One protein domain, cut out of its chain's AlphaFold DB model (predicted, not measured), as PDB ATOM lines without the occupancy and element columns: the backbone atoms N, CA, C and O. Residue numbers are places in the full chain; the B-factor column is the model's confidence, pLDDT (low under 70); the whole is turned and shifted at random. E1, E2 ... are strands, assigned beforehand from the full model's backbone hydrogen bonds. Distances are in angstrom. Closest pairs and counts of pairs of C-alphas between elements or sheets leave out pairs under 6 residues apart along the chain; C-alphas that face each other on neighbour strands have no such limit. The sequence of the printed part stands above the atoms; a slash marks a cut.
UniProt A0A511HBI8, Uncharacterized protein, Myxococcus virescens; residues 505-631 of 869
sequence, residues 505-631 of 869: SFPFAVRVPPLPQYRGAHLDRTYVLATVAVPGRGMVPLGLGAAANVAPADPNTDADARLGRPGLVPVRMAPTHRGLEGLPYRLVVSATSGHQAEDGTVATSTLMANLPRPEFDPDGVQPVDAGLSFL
ATOM      1  N   SER A 505     150.865 233.305 184.703       90.88
ATOM      2  CA  SER A 505     149.544 233.129 184.078       90.88
ATOM      3  C   SER A 505     149.295 234.044 182.878       90.88
ATOM      4  O   SER A 505     148.237 233.947 182.267       90.88
ATOM      5  N   PHE A 506     150.250 234.912 182.530       93.69
ATOM      6  CA  PHE A 506     150.152 235.830 181.394       93.69
ATOM      7  C   PHE A 506     151.167 235.448 180.310       93.69
ATOM      8  O   PHE A 506     152.298 235.944 180.344       93.69
ATOM      9  N   PRO A 507     150.824 234.522 179.394       94.69
ATOM     10  CA  PRO A 507     151.545 234.328 178.147       94.69
ATOM     11  C   PRO A 507     151.195 235.446 177.157       94.69
ATOM     12  O   PRO A 507     150.025 235.788 176.988       94.69
ATOM     13  N   PHE A 508     152.207 236.004 176.505       94.94
ATOM     14  CA  PHE A 508     152.068 236.991 175.436       94.94
ATOM     15  C   PHE A 508     153.269 236.916 174.488       94.94
ATOM     16  O   PHE A 508     154.286 236.292 174.798       94.94
ATOM     17  N   ALA A 509     153.177 237.562 173.328       95.38
ATOM     18  CA  ALA A 509     154.301 237.694 172.407       95.38
ATOM     19  C   ALA A 509     154.880 239.110 172.445       95.38
ATOM     20  O   ALA A 509     154.147 240.094 172.538       95.38
ATOM     21  N   VAL A 510     156.198 239.217 172.313       95.69
ATOM     22  CA  VAL A 510     156.902 240.489 172.131       95.69
ATOM     23  C   VAL A 510     157.455 240.561 170.723       95.69
ATOM     24  O   VAL A 510     158.127 239.637 170.262       95.69
ATOM     25  N   ARG A 511     157.186 241.674 170.040       95.75
ATOM     26  CA  ARG A 511     157.798 241.992 168.755       95.75
ATOM     27  C   ARG A 511     159.194 242.548 168.992       95.75
ATOM     28  O   ARG A 511     159.353 243.630 169.551       95.75
ATOM     29  N   VAL A 512     160.197 241.806 168.543       95.81
ATOM     30  CA  VAL A 512     161.596 242.225 168.613       95.81
ATOM     31  C   VAL A 512     161.926 243.008 167.338       95.81
ATOM     32  O   VAL A 512     161.656 242.514 166.241       95.81
ATOM     33  N   PRO A 513     162.464 244.238 167.445       95.56
ATOM     34  CA  PRO A 513     162.896 244.994 166.275       95.56
ATOM     35  C   PRO A 513     164.142 244.351 165.644       95.56
ATOM     36  O   PRO A 513     164.775 243.507 166.281       95.56
ATOM     37  N   PRO A 514     164.541 244.765 164.427       95.50
ATOM     38  CA  PRO A 514     165.712 244.203 163.769       95.50
ATOM     39  C   PRO A 514     166.957 244.207 164.664       95.50
ATOM     40  O   PRO A 514     167.328 245.247 165.216       95.50
ATOM     41  N   LEU A 515     167.583 243.042 164.810       95.56
ATOM     42  CA  LEU A 515     168.739 242.808 165.663       95.56
ATOM     43  C   LEU A 515     169.934 243.628 165.159       95.56
ATOM     44  O   LEU A 515     170.201 243.641 163.950       95.56
ATOM     45  N   PRO A 516     170.678 244.298 166.055       94.12
ATOM     46  CA  PRO A 516     171.849 245.061 165.656       94.12
ATOM     47  C   PRO A 516     172.944 244.120 165.143       94.12
ATOM     48  O   PRO A 516     172.932 242.911 165.396       94.12
ATOM     49  N   GLN A 517     173.890 244.687 164.403       90.19
ATOM     50  CA  GLN A 517     175.042 243.957 163.892       90.19
ATOM     51  C   GLN A 517     176.285 244.280 164.711       90.19
ATOM     52  O   GLN A 517     176.488 245.431 165.087       90.19
ATOM     53  N   TYR A 518     177.107 243.260 164.933       86.31
ATOM     54  CA  TYR A 518     178.465 243.364 165.442       86.31
ATOM     55  C   TYR A 518     179.424 242.757 164.417       86.31
ATOM     56  O   TYR A 518     179.274 241.591 164.042       86.31
ATOM     57  N   ARG A 519     180.405 243.529 163.937       80.31
ATOM     58  CA  ARG A 519     181.403 243.091 162.940       80.31
ATOM     59  C   ARG A 519     180.768 242.469 161.683       80.31
ATOM     60  O   ARG A 519     181.294 241.516 161.109       80.31
ATOM     61  N   GLY A 520     179.624 243.012 161.261       80.50
ATOM     62  CA  GLY A 520     178.883 242.577 160.070       80.50
ATOM     63  C   GLY A 520     177.992 241.339 160.248       80.50
ATOM     64  O   GLY A 520     177.391 240.905 159.268       80.50
ATOM     65  N   ALA A 521     177.876 240.781 161.458       84.94
ATOM     66  CA  ALA A 521     176.947 239.694 161.778       84.94
ATOM     67  C   ALA A 521     175.861 240.178 162.748       84.94
ATOM     68  O   ALA A 521     176.152 240.945 163.663       84.94
ATOM     69  N   HIS A 522     174.612 239.740 162.565       90.69
ATOM     70  CA  HIS A 522     173.549 240.022 163.531       90.69
ATOM     71  C   HIS A 522     173.836 239.330 164.865       90.69
ATOM     72  O   HIS A 522     174.397 238.233 164.891       90.69
ATOM     73  N   LEU A 523     173.436 239.969 165.965       91.00
ATOM     74  CA  LEU A 523     173.440 239.308 167.269       91.00
ATOM     75  C   LEU A 523     172.552 238.052 167.217       91.00
ATOM     76  O   LEU A 523     171.510 238.040 166.559       91.00
ATOM     77  N   ASP A 524     172.984 236.986 167.885       88.62
ATOM     78  CA  ASP A 524     172.456 235.624 167.723       88.62
ATOM     79  C   ASP A 524     171.487 235.208 168.841       88.62
ATOM     80  O   ASP A 524     170.863 234.148 168.755       88.62
ATOM     81  N   ARG A 525     171.344 236.021 169.897       90.75
ATOM     82  CA  ARG A 525     170.465 235.747 171.043       90.75
ATOM     83  C   ARG A 525     169.649 236.967 171.422       90.75
ATOM     84  O   ARG A 525     170.160 238.084 171.447       90.75
ATOM     85  N   THR A 526     168.393 236.734 171.782       93.81
ATOM     86  CA  THR A 526     167.505 237.742 172.362       93.81
ATOM     87  C   THR A 526     166.850 237.218 173.629       93.81
ATOM     88  O   THR A 526     166.293 236.121 173.632       93.81
ATOM     89  N   TYR A 527     166.863 238.031 174.681       94.06
ATOM     90  CA  TYR A 527     166.155 237.795 175.934       94.06
ATOM     91  C   TYR A 527     165.108 238.874 176.142       94.06
ATOM     92  O   TYR A 527     165.357 240.056 175.900       94.06
ATOM     93  N   VAL A 528     163.949 238.466 176.636       95.25
ATOM     94  CA  VAL A 528     162.862 239.361 176.998       95.25
ATOM     95  C   VAL A 528     162.503 239.110 178.451       95.25
ATOM     96  O   VAL A 528     162.060 238.022 178.811       95.25
ATOM     97  N   LEU A 529     162.700 240.119 179.291       94.38
ATOM     98  CA  LEU A 529     162.344 240.083 180.702       94.38
ATOM     99  C   LEU A 529     161.140 240.985 180.935       94.38
ATOM    100  O   LEU A 529     161.181 242.187 180.665       94.38
ATOM    101  N   ALA A 530     160.081 240.403 181.488       94.94
ATOM    102  CA  ALA A 530     159.000 241.172 182.074       94.94
ATOM    103  C   ALA A 530     159.351 241.441 183.536       94.94
ATOM    104  O   ALA A 530     159.604 240.513 184.307       94.94
ATOM    105  N   THR A 531     159.408 242.712 183.912       94.44
ATOM    106  CA  THR A 531     159.933 243.150 185.206       94.44
ATOM    107  C   THR A 531     159.006 244.153 185.875       94.44
ATOM    108  O   THR A 531     158.106 244.715 185.250       94.44
ATOM    109  N   VAL A 532     159.259 244.410 187.152       93.69
ATOM    110  CA  VAL A 532     158.685 245.530 187.892       93.69
ATOM    111  C   VAL A 532     159.806 246.320 188.560       93.69
ATOM    112  O   VAL A 532     160.740 245.742 189.120       93.69
ATOM    113  N   ALA A 533     159.741 247.647 188.475       89.31
ATOM    114  CA  ALA A 533     160.692 248.525 189.148       89.31
ATOM    115  C   ALA A 533     160.226 248.777 190.589       89.31
ATOM    116  O   ALA A 533     159.138 249.308 190.811       89.31
ATOM    117  N   VAL A 534     161.050 248.401 191.568       91.50
ATOM    118  CA  VAL A 534     160.751 248.542 192.997       91.50
ATOM    119  C   VAL A 534     161.653 249.631 193.586       91.50
ATOM    120  O   VAL A 534     162.851 249.394 193.768       91.50
ATOM    121  N   PRO A 535     161.127 250.833 193.889       87.81
ATOM    122  CA  PRO A 535     161.944 251.936 194.393       87.81
ATOM    123  C   PRO A 535     162.764 251.559 195.634       87.81
ATOM    124  O   PRO A 535     162.253 250.958 196.578       87.81
ATOM    125  N   GLY A 536     164.063 251.867 195.605       86.81
ATOM    126  CA  GLY A 536     165.029 251.504 196.652       86.81
ATOM    127  C   GLY A 536     165.456 250.033 196.693       86.81
ATOM    128  O   GLY A 536     166.375 249.697 197.442       86.81
ATOM    129  N   ARG A 537     164.830 249.150 195.903       88.62
ATOM    130  CA  ARG A 537     165.172 247.717 195.826       88.62
ATOM    131  C   ARG A 537     165.711 247.310 194.450       88.62
ATOM    132  O   ARG A 537     166.598 246.466 194.396       88.62
ATOM    133  N   GLY A 538     165.254 247.921 193.358       88.94
ATOM    134  CA  GLY A 538     165.709 247.642 191.990       88.94
ATOM    135  C   GLY A 538     164.664 246.932 191.124       88.94
ATOM    136  O   GLY A 538     163.490 246.858 191.482       88.94
ATOM    137  N   MET A 539     165.084 246.425 189.965       90.94
ATOM    138  CA  MET A 539     164.227 245.692 189.030       90.94
ATOM    139  C   MET A 539     164.058 244.230 189.454       90.94
ATOM    140  O   MET A 539     165.038 243.545 189.756       90.94
ATOM    141  N   VAL A 540     162.811 243.757 189.453       94.25
ATOM    142  CA  VAL A 540     162.426 242.386 189.812       94.25
ATOM    143  C   VAL A 540     161.867 241.675 188.581       94.25
ATOM    144  O   VAL A 540     160.849 242.125 188.052       94.25
ATOM    145  N   PRO A 541     162.483 240.575 188.118       93.81
ATOM    146  CA  PRO A 541     161.918 239.730 187.073       93.81
ATOM    147  C   PRO A 541     160.650 239.010 187.544       93.81
ATOM    148  O   PRO A 541     160.645 238.350 188.581       93.81
ATOM    149  N   LEU A 542     159.584 239.109 186.751       95.12
ATOM    150  CA  LEU A 542     158.314 238.394 186.939       95.12
ATOM    151  C   LEU A 542     158.049 237.373 185.825       95.12
ATOM    152  O   LEU A 542     157.150 236.540 185.946       95.12
ATOM    153  N   GLY A 543     158.815 237.436 184.736       94.62
ATOM    154  CA  GLY A 543     158.700 236.539 183.597       94.62
ATOM    155  C   GLY A 543     159.882 236.649 182.646       94.62
ATOM    156  O   GLY A 543     160.649 237.614 182.693       94.62
ATOM    157  N   LEU A 544     160.015 235.647 181.783       94.88
ATOM    158  CA  LEU A 544     161.126 235.503 180.848       94.88
ATOM    159  C   LEU A 544     160.624 234.899 179.531       94.88
ATOM    160  O   LEU A 544     159.735 234.047 179.523       94.88
ATOM    161  N   GLY A 545     161.232 235.329 178.435       94.81
ATOM    162  CA  GLY A 545     161.204 234.690 177.127       94.81
ATOM    163  C   GLY A 545     162.572 234.819 176.462       94.81
ATOM    164  O   GLY A 545     163.344 235.720 176.802       94.81
ATOM    165  N   ALA A 546     162.899 233.930 175.530       94.06
ATOM    166  CA  ALA A 546     164.131 234.035 174.756       94.06
ATOM    167  C   ALA A 546     163.981 233.443 173.351       94.06
ATOM    168  O   ALA A 546     163.178 232.539 173.126       94.06
ATOM    169  N   ALA A 547     164.787 233.940 172.416       92.56
ATOM    170  CA  ALA A 547     164.893 233.417 171.059       92.56
ATOM    171  C   ALA A 547     166.336 233.496 170.548       92.56
ATOM    172  O   ALA A 547     167.143 234.288 171.038       92.56
ATOM    173  N   ALA A 548     166.645 232.659 169.562       91.38
ATOM    174  CA  ALA A 548     167.926 232.645 168.865       91.38
ATOM    175  C   ALA A 548     167.782 233.250 167.457       91.38
ATOM    176  O   ALA A 548     166.667 233.499 166.999       91.38
ATOM    177  N   ASN A 549     168.909 233.498 166.797       89.94
ATOM    178  CA  ASN A 549     169.000 233.911 165.399       89.94
ATOM    179  C   ASN A 549     170.203 233.209 164.754       89.94
ATOM    180  O   ASN A 549     171.301 233.765 164.698       89.94
ATOM    181  N   VAL A 550     170.035 231.940 164.372       82.31
ATOM    182  CA  VAL A 550     171.174 231.075 164.017       82.31
ATOM    183  C   VAL A 550     171.047 230.335 162.683       82.31
ATOM    184  O   VAL A 550     172.062 229.809 162.217       82.31
ATOM    185  N   ALA A 551     169.876 230.271 162.027       75.25
ATOM    186  CA  ALA A 551     169.741 229.457 160.807       75.25
ATOM    187  C   ALA A 551     168.603 229.854 159.829       75.25
ATOM    188  O   ALA A 551     167.492 229.336 159.948       75.25
ATOM    189  N   PRO A 552     168.903 230.597 158.742       80.81
ATOM    190  CA  PRO A 552     170.075 231.455 158.555       80.81
ATOM    191  C   PRO A 552     169.968 232.694 159.449       80.81
ATOM    192  O   PRO A 552     168.874 233.201 159.651       80.81
ATOM    193  N   ALA A 553     171.097 233.205 159.944       83.12
ATOM    194  CA  ALA A 553     171.078 234.453 160.698       83.12
ATOM    195  C   ALA A 553     170.604 235.614 159.802       83.12
ATOM    196  O   ALA A 553     171.207 235.881 158.757       83.12
ATOM    197  N   ASP A 554     169.536 236.295 160.210       89.81
ATOM    198  CA  ASP A 554     168.940 237.425 159.495       89.81
ATOM    199  C   ASP A 554     168.626 238.585 160.467       89.81
ATOM    200  O   ASP A 554     169.012 238.524 161.638       89.81
ATOM    201  N   PRO A 555     168.041 239.710 160.016       91.75
ATOM    202  CA  PRO A 555     167.721 240.813 160.916       91.75
ATOM    203  C   PRO A 555     166.729 240.471 162.036       91.75
ATOM    204  O   PRO A 555     166.616 241.250 162.970       91.75
ATOM    205  N   ASN A 556     165.991 239.368 161.971       93.31
ATOM    206  CA  ASN A 556     164.975 238.989 162.946       93.31
ATOM    207  C   ASN A 556     165.395 237.736 163.717       93.31
ATOM    208  O   ASN A 556     166.233 236.961 163.278       93.31
ATOM    209  N   THR A 557     164.771 237.510 164.873       92.19
ATOM    210  CA  THR A 557     164.908 236.231 165.576       92.19
ATOM    211  C   THR A 557     164.249 235.101 164.785       92.19
ATOM    212  O   THR A 557     163.230 235.319 164.115       92.19
ATOM    213  N   ASP A 558     164.772 233.887 164.952       90.06
ATOM    214  CA  ASP A 558     164.199 232.659 164.408       90.06
ATOM    215  C   ASP A 558     162.726 232.514 164.836       90.06
ATOM    216  O   ASP A 558     162.314 232.956 165.915       90.06
ATOM    217  N   ALA A 559     161.909 231.900 163.979       86.94
ATOM    218  CA  ALA A 559     160.494 231.698 164.265       86.94
ATOM    219  C   ALA A 559     160.296 230.663 165.383       86.94
ATOM    220  O   ALA A 559     160.728 229.515 165.266       86.94
ATOM    221  N   ASP A 560     159.567 231.041 166.435       89.00
ATOM    222  CA  ASP A 560     159.062 230.075 167.410       89.00
ATOM    223  C   ASP A 560     157.939 229.238 166.775       89.00
ATOM    224  O   ASP A 560     157.031 229.775 166.133       89.00
ATOM    225  N   ALA A 561     157.980 227.917 166.969       84.50
ATOM    226  CA  ALA A 561     157.022 226.987 166.373       84.50
ATOM    227  C   ALA A 561     155.559 227.259 166.776       84.50
ATOM    228  O   ALA A 561     154.653 226.925 166.016       84.50
ATOM    229  N   ARG A 562     155.322 227.872 167.945       84.19
ATOM    230  CA  ARG A 562     153.982 228.202 168.455       84.19
ATOM    231  C   ARG A 562     153.408 229.455 167.806       84.19
ATOM    232  O   ARG A 562     152.217 229.509 167.539       84.19
ATOM    233  N   LEU A 563     154.258 230.448 167.549       88.50
ATOM    234  CA  LEU A 563     153.849 231.735 166.977       88.50
ATOM    235  C   LEU A 563     153.902 231.730 165.440       88.50
ATOM    236  O   LEU A 563     153.238 232.533 164.784       88.50
ATOM    237  N   GLY A 564     154.709 230.842 164.849       84.50
ATOM    238  CA  GLY A 564     154.788 230.612 163.405       84.50
ATOM    239  C   GLY A 564     155.333 231.791 162.590       84.50
ATOM    240  O   GLY A 564     155.161 231.814 161.371       84.50
ATOM    241  N   ARG A 565     155.949 232.793 163.235       88.31
ATOM    242  CA  ARG A 565     156.454 234.022 162.599       88.31
ATOM    243  C   ARG A 565     157.818 234.423 163.185       88.31
ATOM    244  O   ARG A 565     157.954 234.396 164.407       88.31
ATOM    245  N   PRO A 566     158.804 234.818 162.355       89.31
ATOM    246  CA  PRO A 566     160.081 235.347 162.836       89.31
ATOM    247  C   PRO A 566     159.904 236.720 163.507       89.31
ATOM    248  O   PRO A 566     158.919 237.424 163.258       89.31
ATOM    249  N   GLY A 567     160.858 237.103 164.358       91.88
ATOM    250  CA  GLY A 567     160.846 238.382 165.086       91.88
ATOM    251  C   GLY A 567     159.822 238.482 166.225       91.88
ATOM    252  O   GLY A 567     159.607 239.575 166.757       91.88
ATOM    253  N   LEU A 568     159.169 237.377 166.598       94.94
ATOM    254  CA  LEU A 568     158.297 237.299 167.770       94.94
ATOM    255  C   LEU A 568     158.910 236.381 168.825       94.94
ATOM    256  O   LEU A 568     159.258 235.238 168.532       94.94
ATOM    257  N   VAL A 569     158.988 236.872 170.059       95.25
ATOM    258  CA  VAL A 569     159.477 236.104 171.207       95.25
ATOM    259  C   VAL A 569     158.314 235.844 172.158       95.25
ATOM    260  O   VAL A 569     157.724 236.808 172.653       95.25
ATOM    261  N   PRO A 570     157.956 234.576 172.426       95.44
ATOM    262  CA  PRO A 570     156.953 234.262 173.430       95.44
ATOM    263  C   PRO A 570     157.518 234.539 174.824       95.44
ATOM    264  O   PRO A 570     158.661 234.201 175.131       95.44
ATOM    265  N   VAL A 571     156.703 235.142 175.678       95.44
ATOM    266  CA  VAL A 571     157.027 235.492 177.061       95.44
ATOM    267  C   VAL A 571     155.896 234.995 177.940       95.44
ATOM    268  O   VAL A 571     154.731 235.048 177.555       95.44
ATOM    269  N   ARG A 572     156.224 234.534 179.146       94.81
ATOM    270  CA  ARG A 572     155.215 234.281 180.174       94.81
ATOM    271  C   ARG A 572     155.645 234.904 181.485       94.81
ATOM    272  O   ARG A 572     156.815 234.815 181.857       94.81
ATOM    273  N   MET A 573     154.705 235.544 182.172       95.69
ATOM    274  CA  MET A 573     154.970 236.246 183.425       95.69
ATOM    275  C   MET A 573     153.875 236.041 184.471       95.69
ATOM    276  O   MET A 573     152.732 235.706 184.149       95.69
ATOM    277  N   ALA A 574     154.239 236.245 185.733       94.69
ATOM    278  CA  ALA A 574     153.306 236.388 186.844       94.69
ATOM    279  C   ALA A 574     152.818 237.849 186.955       94.69
ATOM    280  O   ALA A 574     153.540 238.762 186.537       94.69
ATOM    281  N   PRO A 575     151.631 238.102 187.537       93.94
ATOM    282  CA  PRO A 575     151.280 239.446 187.987       93.94
ATOM    283  C   PRO A 575     152.233 239.912 189.099       93.94
ATOM    284  O   PRO A 575     152.948 239.117 189.717       93.94
ATOM    285  N   THR A 576     152.220 241.208 189.406       94.25
ATOM    286  CA  THR A 576     152.765 241.720 190.667       94.25
ATOM    287  C   THR A 576     152.096 241.011 191.837       94.25
ATOM    288  O   THR A 576     150.878 240.852 191.854       94.25
ATOM    289  N   HIS A 577     152.895 240.598 192.811       93.06
ATOM    290  CA  HIS A 577     152.454 239.867 193.992       93.06
ATOM    291  C   HIS A 577     153.426 240.142 195.146       93.06
ATOM    292  O   HIS A 577     154.482 240.748 194.938       93.06
ATOM    293  N   ARG A 578     153.090 239.697 196.359       90.94
ATOM    294  CA  ARG A 578     153.952 239.754 197.552       90.94
ATOM    295  C   ARG A 578     154.465 241.151 197.886       90.94
ATOM    296  O   ARG A 578     155.613 241.326 198.299       90.94
ATOM    297  N   GLY A 579     153.611 242.158 197.739       91.81
ATOM    298  CA  GLY A 579     153.928 243.533 198.098       91.81
ATOM    299  C   GLY A 579     154.407 244.410 196.950       91.81
ATOM    300  O   GLY A 579     154.839 245.536 197.209       91.81
ATOM    301  N   LEU A 580     154.383 243.891 195.720       94.19
ATOM    302  CA  LEU A 580     154.732 244.626 194.504       94.19
ATOM    303  C   LEU A 580     153.498 245.178 193.773       94.19
ATOM    304  O   LEU A 580     153.638 245.812 192.731       94.19
ATOM    305  N   GLU A 581     152.294 244.925 194.284       92.81
ATOM    306  CA  GLU A 581     151.036 245.336 193.666       92.81
ATOM    307  C   GLU A 581     150.937 246.861 193.507       92.81
ATOM    308  O   GLU A 581     151.297 247.630 194.399       92.81
ATOM    309  N   GLY A 582     150.449 247.302 192.343       88.38
ATOM    310  CA  GLY A 582     150.332 248.723 191.991       88.38
ATOM    311  C   GLY A 582     151.631 249.376 191.501       88.38
ATOM    312  O   GLY A 582     151.642 250.574 191.210       88.38
ATOM    313  N   LEU A 583     152.730 248.623 191.392       91.44
ATOM    314  CA  LEU A 583     153.963 249.099 190.767       91.44
ATOM    315  C   LEU A 583     153.918 248.964 189.235       91.44
ATOM    316  O   LEU A 583     153.303 248.034 188.715       91.44
ATOM    317  N   PRO A 584     154.587 249.870 188.496       89.38
ATOM    318  CA  PRO A 584     154.585 249.843 187.040       89.38
ATOM    319  C   PRO A 584     155.429 248.684 186.498       89.38
ATOM    320  O   PRO A 584     156.596 248.514 186.873       89.38
ATOM    321  N   TYR A 585     154.859 247.928 185.560       93.12
ATOM    322  CA  TYR A 585     155.597 246.908 184.826       93.12
ATOM    323  C   TYR A 585     156.501 247.543 183.764       93.12
ATOM    324  O   TYR A 585     156.183 248.568 183.149       93.12
ATOM    325  N   ARG A 586     157.643 246.904 183.515       92.69
ATOM    326  CA  ARG A 586     158.598 247.284 182.471       92.69
ATOM    327  C   ARG A 586     159.028 246.058 181.687       92.69
ATOM    328  O   ARG A 586     159.183 244.969 182.239       92.69
ATOM    329  N   LEU A 587     159.257 246.262 180.402       93.38
ATOM    330  CA  LEU A 587     159.793 245.272 179.491       93.38
ATOM    331  C   LEU A 587     161.258 245.598 179.207       93.38
ATOM    332  O   LEU A 587     161.574 246.721 178.814       93.38
ATOM    333  N   VAL A 588     162.135 244.613 179.386       93.88
ATOM    334  CA  VAL A 588     163.546 244.696 179.003       93.88
ATOM    335  C   VAL A 588     163.785 243.707 177.870       93.88
ATOM    336  O   VAL A 588     163.643 242.502 178.065       93.88
ATOM    337  N   VAL A 589     164.131 244.210 176.688       95.19
ATOM    338  CA  VAL A 589     164.437 243.394 175.504       95.19
ATOM    339  C   VAL A 589     165.919 243.543 175.206       95.19
ATOM    340  O   VAL A 589     166.364 244.646 174.912       95.19
ATOM    341  N   SER A 590     166.689 242.464 175.284       94.12
ATOM    342  CA  SER A 590     168.142 242.497 175.114       94.12
ATOM    343  C   SER A 590     168.586 241.564 174.003       94.12
ATOM    344  O   SER A 590     168.366 240.361 174.098       94.12
ATOM    345  N   ALA A 591     169.256 242.104 172.992       94.00
ATOM    346  CA  ALA A 591     169.991 241.346 171.991       94.00
ATOM    347  C   ALA A 591     171.460 241.246 172.421       94.00
ATOM    348  O   ALA A 591     172.045 242.249 172.824       94.00
ATOM    349  N   THR A 592     172.061 240.060 172.358       91.12
ATOM    350  CA  THR A 592     173.458 239.833 172.761       91.12
ATOM    351  C   THR A 592     174.164 238.914 171.779       91.12
ATOM    352  O   THR A 592     173.547 238.009 171.222       91.12
ATOM    353  N   SER A 593     175.466 239.121 171.605       84.94
ATOM    354  CA  SER A 593     176.348 238.110 171.030       84.94
ATOM    355  C   SER A 593     176.508 236.973 172.038       84.94
ATOM    356  O   SER A 593     176.767 237.227 173.218       84.94
ATOM    357  N   GLY A 594     176.363 235.725 171.612       68.06
ATOM    358  CA  GLY A 594     176.583 234.563 172.455       68.06
ATOM    359  C   GLY A 594     178.017 234.481 172.987       68.06
ATOM    360  O   GLY A 594     178.958 235.003 172.395       68.06
ATOM    361  N   HIS A 595     178.199 233.741 174.086       51.91
ATOM    362  CA  HIS A 595     179.505 233.427 174.701       51.91
ATOM    363  C   HIS A 595     180.514 232.698 173.779       51.91
ATOM    364  O   HIS A 595     181.614 232.378 174.213       51.91
ATOM    365  N   GLN A 596     180.160 232.420 172.520       44.06
ATOM    366  CA  GLN A 596     181.053 231.819 171.524       44.06
ATOM    367  C   GLN A 596     181.859 232.845 170.707       44.06
ATOM    368  O   GLN A 596     182.557 232.450 169.775       44.06
ATOM    369  N   ALA A 597     181.814 234.138 171.040       48.28
ATOM    370  CA  ALA A 597     182.863 235.054 170.600       48.28
ATOM    371  C   ALA A 597     184.169 234.656 171.317       48.28
ATOM    372  O   ALA A 597     184.410 235.054 172.456       48.28
ATOM    373  N   GLU A 598     184.983 233.813 170.673       44.91
ATOM    374  CA  GLU A 598     186.233 233.247 171.216       44.91
ATOM    375  C   GLU A 598     187.226 234.333 171.707       44.91
ATOM    376  O   GLU A 598     188.091 234.044 172.533       44.91
ATOM    377  N   ASP A 599     187.036 235.588 171.282       50.72
ATOM    378  CA  ASP A 599     187.788 236.803 171.638       50.72
ATOM    379  C   ASP A 599     187.410 237.386 173.020       50.72
ATOM    380  O   ASP A 599     187.897 238.460 173.388       50.72
ATOM    381  N   GLY A 600     186.470 236.776 173.753       60.22
ATOM    382  CA  GLY A 600     186.020 237.240 175.076       60.22
ATOM    383  C   GLY A 600     185.295 238.594 175.084       60.22
ATOM    384  O   GLY A 600     185.095 239.179 176.147       60.22
ATOM    385  N   THR A 601     184.917 239.112 173.909       74.12
ATOM    386  CA  THR A 601     184.165 240.367 173.752       74.12
ATOM    387  C   THR A 601     182.675 240.068 173.723       74.12
ATOM    388  O   THR A 601     182.245 239.179 172.991       74.12
ATOM    389  N   VAL A 602     181.886 240.832 174.478       82.19
ATOM    390  CA  VAL A 602     180.424 240.709 174.493       82.19
ATOM    391  C   VAL A 602     179.820 242.009 173.989       82.19
ATOM    392  O   VAL A 602     180.132 243.091 174.491       82.19
ATOM    393  N   ALA A 603     178.974 241.888 172.974       88.94
ATOM    394  CA  ALA A 603     178.204 242.980 172.418       88.94
ATOM    395  C   ALA A 603     176.732 242.797 172.778       88.94
ATOM    396  O   ALA A 603     176.143 241.759 172.476       88.94
ATOM    397  N   THR A 604     176.139 243.822 173.382       92.44
ATOM    398  CA  THR A 604     174.754 243.791 173.853       92.44
ATOM    399  C   THR A 604     174.047 245.069 173.441       92.44
ATOM    400  O   THR A 604     174.595 246.154 173.586       92.44
ATOM    401  N   SER A 605     172.807 244.982 172.968       95.00
ATOM    402  CA  SER A 605     171.919 246.143 172.908       95.00
ATOM    403  C   SER A 605     170.609 245.830 173.604       95.00
ATOM    404  O   SER A 605     170.023 244.770 173.397       95.00
ATOM    405  N   THR A 606     170.148 246.753 174.436       95.06
ATOM    406  CA  THR A 606     168.980 246.572 175.290       95.06
ATOM    407  C   THR A 606     167.998 247.718 175.090       95.06
ATOM    408  O   THR A 606     168.393 248.876 174.976       95.06
ATOM    409  N   LEU A 607     166.710 247.387 175.068       94.88
ATOM    410  CA  LEU A 607     165.583 248.308 175.061       94.88
ATOM    411  C   LEU A 607     164.836 248.192 176.383       94.88
ATOM    412  O   LEU A 607     164.610 247.087 176.878       94.88
ATOM    413  N   MET A 608     164.417 249.332 176.916       92.75
ATOM    414  CA  MET A 608     163.603 249.439 178.119       92.75
ATOM    415  C   MET A 608     162.313 250.167 177.766       92.75
ATOM    416  O   MET A 608     162.318 251.345 177.424       92.75
ATOM    417  N   ALA A 609     161.192 249.460 177.859       91.31
ATOM    418  CA  ALA A 609     159.873 250.007 177.573       91.31
ATOM    419  C   ALA A 609     158.947 249.840 178.778       91.31
ATOM    420  O   ALA A 609     159.106 248.936 179.599       91.31
ATOM    421  N   ASN A 610     157.955 250.717 178.894       90.62
ATOM    422  CA  ASN A 610     156.881 250.513 179.858       90.62
ATOM    423  C   ASN A 610     155.957 249.410 179.339       90.62
ATOM    424  O   ASN A 610     155.589 249.422 178.166       90.62
ATOM    425  N   LEU A 611     155.552 248.498 180.219       91.31
ATOM    426  CA  LEU A 611     154.489 247.538 179.944       91.31
ATOM    427  C   LEU A 611     153.249 248.028 180.705       91.31
ATOM    428  O   LEU A 611     153.237 247.945 181.929       91.31
ATOM    429  N   PRO A 612     152.226 248.597 180.041       84.00
ATOM    430  CA  PRO A 612     151.090 249.192 180.748       84.00
ATOM    431  C   PRO A 612     150.375 248.196 181.665       84.00
ATOM    432  O   PRO A 612     150.029 248.535 182.795       84.00
ATOM    433  N   ARG A 613     150.190 246.964 181.185       84.25
ATOM    434  CA  ARG A 613     149.671 245.833 181.952       84.25
ATOM    435  C   ARG A 613     150.064 244.512 181.284       84.25
ATOM    436  O   ARG A 613     150.262 244.506 180.067       84.25
ATOM    437  N   PRO A 614     150.160 243.405 182.034       86.62
ATOM    438  CA  PRO A 614     150.221 242.083 181.432       86.62
ATOM    439  C   PRO A 614     148.858 241.732 180.824       86.62
ATOM    440  O   PRO A 614     147.813 241.969 181.430       86.62
ATOM    441  N   GLU A 615     148.868 241.167 179.621       87.94
ATOM    442  CA  GLU A 615     147.666 240.680 178.943       87.94
ATOM    443  C   GLU A 615     147.799 239.187 178.650       87.94
ATOM    444  O   GLU A 615     148.903 238.656 178.535       87.94
ATOM    445  N   PHE A 616     146.661 238.499 178.581       91.62
ATOM    446  CA  PHE A 616     146.602 237.093 178.199       91.62
ATOM    447  C   PHE A 616     146.441 236.991 176.675       91.62
ATOM    448  O   PHE A 616     145.332 237.134 176.163       91.62
ATOM    449  N   ASP A 617     147.548 236.766 175.964       92.12
ATOM    450  CA  ASP A 617     147.614 236.633 174.500       92.12
ATOM    451  C   ASP A 617     148.549 235.469 174.095       92.12
ATOM    452  O   ASP A 617     149.626 235.688 173.532       92.12
ATOM    453  N   PRO A 618     148.183 234.210 174.404       89.88
ATOM    454  CA  PRO A 618     149.046 233.046 174.174       89.88
ATOM    455  C   PRO A 618     149.422 232.831 172.700       89.88
ATOM    456  O   PRO A 618     150.496 232.299 172.421       89.88
ATOM    457  N   ASP A 619     148.566 233.267 171.772       88.75
ATOM    458  CA  ASP A 619     148.769 233.125 170.328       88.75
ATOM    459  C   ASP A 619     149.541 234.309 169.714       88.75
ATOM    460  O   ASP A 619     149.866 234.297 168.523       88.75
ATOM    461  N   GLY A 620     149.837 235.348 170.505       90.25
ATOM    462  CA  GLY A 620     150.545 236.538 170.039       90.25
ATOM    463  C   GLY A 620     149.791 237.297 168.945       90.25
ATOM    464  O   GLY A 620     150.409 237.773 167.985       90.25
ATOM    465  N   VAL A 621     148.460 237.380 169.045       92.00
ATOM    466  CA  VAL A 621     147.610 238.100 168.084       92.00
ATOM    467  C   VAL A 621     147.889 239.602 168.141       92.00
ATOM    468  O   VAL A 621     147.882 240.270 167.101       92.00
ATOM    469  N   GLN A 622     148.168 240.126 169.335       93.31
ATOM    470  CA  GLN A 622     148.489 241.524 169.608       93.31
ATOM    471  C   GLN A 622     149.853 241.608 170.305       93.31
ATOM    472  O   GLN A 622     149.934 241.910 171.495       93.31
ATOM    473  N   PRO A 623     150.952 241.342 169.574       93.31
ATOM    474  CA  PRO A 623     152.267 241.311 170.185       93.31
ATOM    475  C   PRO A 623     152.634 242.691 170.730       93.31
ATOM    476  O   PRO A 623     152.447 243.709 170.057       93.31
ATOM    477  N   VAL A 624     153.211 242.708 171.928       94.19
ATOM    478  CA  VAL A 624     153.705 243.924 172.572       94.19
ATOM    479  C   VAL A 624     154.914 244.436 171.792       94.19
ATOM    480  O   VAL A 624     155.871 243.699 171.556       94.19
ATOM    481  N   ASP A 625     154.876 245.708 171.406       90.69
ATOM    482  CA  ASP A 625     155.973 246.400 170.734       90.69
ATOM    483  C   ASP A 625     156.579 247.430 171.695       90.69
ATOM    484  O   ASP A 625     155.860 248.205 172.327       90.69
ATOM    485  N   ALA A 626     157.908 247.446 171.806       85.50
ATOM    486  CA  ALA A 626     158.618 248.434 172.609       85.50
ATOM    487  C   ALA A 626     158.505 249.860 172.032       85.50
ATOM    488  O   ALA A 626     158.789 250.825 172.738       85.50
ATOM    489  N   GLY A 627     158.133 250.010 170.752       87.75
ATOM    490  CA  GLY A 627     158.081 251.296 170.051       87.75
ATOM    491  C   GLY A 627     159.463 251.925 169.840       87.75
ATOM    492  O   GLY A 627     159.582 253.128 169.606       87.75
ATOM    493  N   LEU A 628     160.520 251.119 169.964       89.50
ATOM    494  CA  LEU A 628     161.922 251.521 169.941       89.50
ATOM    495  C   LEU A 628     162.717 250.572 169.037       89.50
ATOM    496  O   LEU A 628     162.301 249.452 168.759       89.50
ATOM    497  N   SER A 629     163.887 251.016 168.588       94.19
ATOM    498  CA  SER A 629     164.834 250.182 167.838       94.19
ATOM    499  C   SER A 629     166.173 250.184 168.550       94.19
ATOM    500  O   SER A 629     166.569 251.235 169.065       94.19
ATOM    501  N   PHE A 630     166.865 249.042 168.538       96.00
ATOM    502  CA  PHE A 630     168.200 248.899 169.120       96.00
ATOM    503  C   PHE A 630     169.148 249.995 168.625       96.00
ATOM    504  O   PHE A 630     169.027 250.467 167.490       96.00
ATOM    505  N   LEU A 631     170.056 250.425 169.499       95.94
ATOM    506  CA  LEU A 631     171.148 251.322 169.128       95.94
ATOM    507  C   LEU A 631     172.239 250.512 168.420       95.94
ATOM    508  O   LEU A 631     172.462 249.344 168.750       95.94
TER     509      LEU A 631
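What this domain is: This is residues 505 to 631 of the 869 residues of an uncharacterized protein of Myxococcus virescens (UniProt A0A511HBI8). One twisted sheet of six strands is curled like part of a barrel and folded back on itself, so that E1 and E4 face E2, E5 and E6, with E3 as the hinge. The barrel is not closed by strand pairing: E1 and E6 are the two edges, and the last stretch, residues 624 to 631, runs through the gap between them, while long loops extend from the ends of the strands. The printed part has 127 residues with no named helix and six named strands, E1 to E6 along the chain; the sheet's order is E1, E4, E3, E2, E5, E6, antiparallel throughout. The class is all strand, though the strands hold 51 of the 127 printed residues, under half. The whole is compact, with a radius of gyration of the C-alphas of 14.9 A, and spans 44 by 34 by 22 A.

How they stand to each other: The sheet runs, strand beside strand, through E1, residues 506 to 511, E4, residues 568 to 573, E3, residues 538 to 548, E2, residues 525 to 534, E5, residues 585 to 592, and E6, residues 602 to 611. E3 and E2 are a hairpin, antiparallel at 163 degrees between their directions, with N 528 and O 545 at 2.8 A and N 540 and O 532 at 2.9 A, within hydrogen-bond range. E2 and E5 are antiparallel at 152 degrees, with N 527 and O 590 at 2.8 A. E5 and E6 are a hairpin, antiparallel at 160 degrees, with N 589 and O 607 at 2.9 A. On the other side of E3, E4 is its antiparallel neighbour at 143 degrees and the two are a hairpin; the one N and O pair within hydrogen-bond range is N 544 and O 572, 3.3 A. E4 and E1 are antiparallel at 152 degrees, with N 571 and O 508 at 2.8 A. E2, E3 and E4 form a meander, each strand the antiparallel neighbour of the one before. E1 E2 E3 E4 and E2 E3 E4 E5 are each a Greek key, a meander of three strands plus one more, with the first strand the antiparallel neighbour of the fourth. E3 bends by 74 degrees at residue 542. Between the two leaves of this folded sheet, the closest C-alphas of E2 and E4 are those of Ala 530 and Met 573, 6.5 A apart. E1 is apart from E5 and E6. Residues 510 to 511 of E1 also pair, parallel, with residues 624 to 625.

Where its parts are: E1 begins at C-alpha 506, (150.152, 235.830, 181.394), and is 16.0 A long, as is E4. E3 is the longest strand by residues, 11 residues over 27.7 A, and E2 measures 27.2 A. E5 measures 22.7 A. E6 measures 27.4 A and ends at C-alpha 611, (154.489, 247.538, 179.944).

The domain as a whole: The two C-alphas farthest apart are those of Gly 520 and Gly 579, 45.5 A. The printed part has no cut. The links E1 to E2, E3 to E4 and E4 to E5 are long, with 13, 19 and 11 residues; E5 to E6 is short with 9, and E2 to E3 is tight with 3. After E6, residues 612 to 631 hold no named element. The mean pLDDT of the printed part is 88.9, and residues 594 to 600, in the link E5 to E6, are under 70.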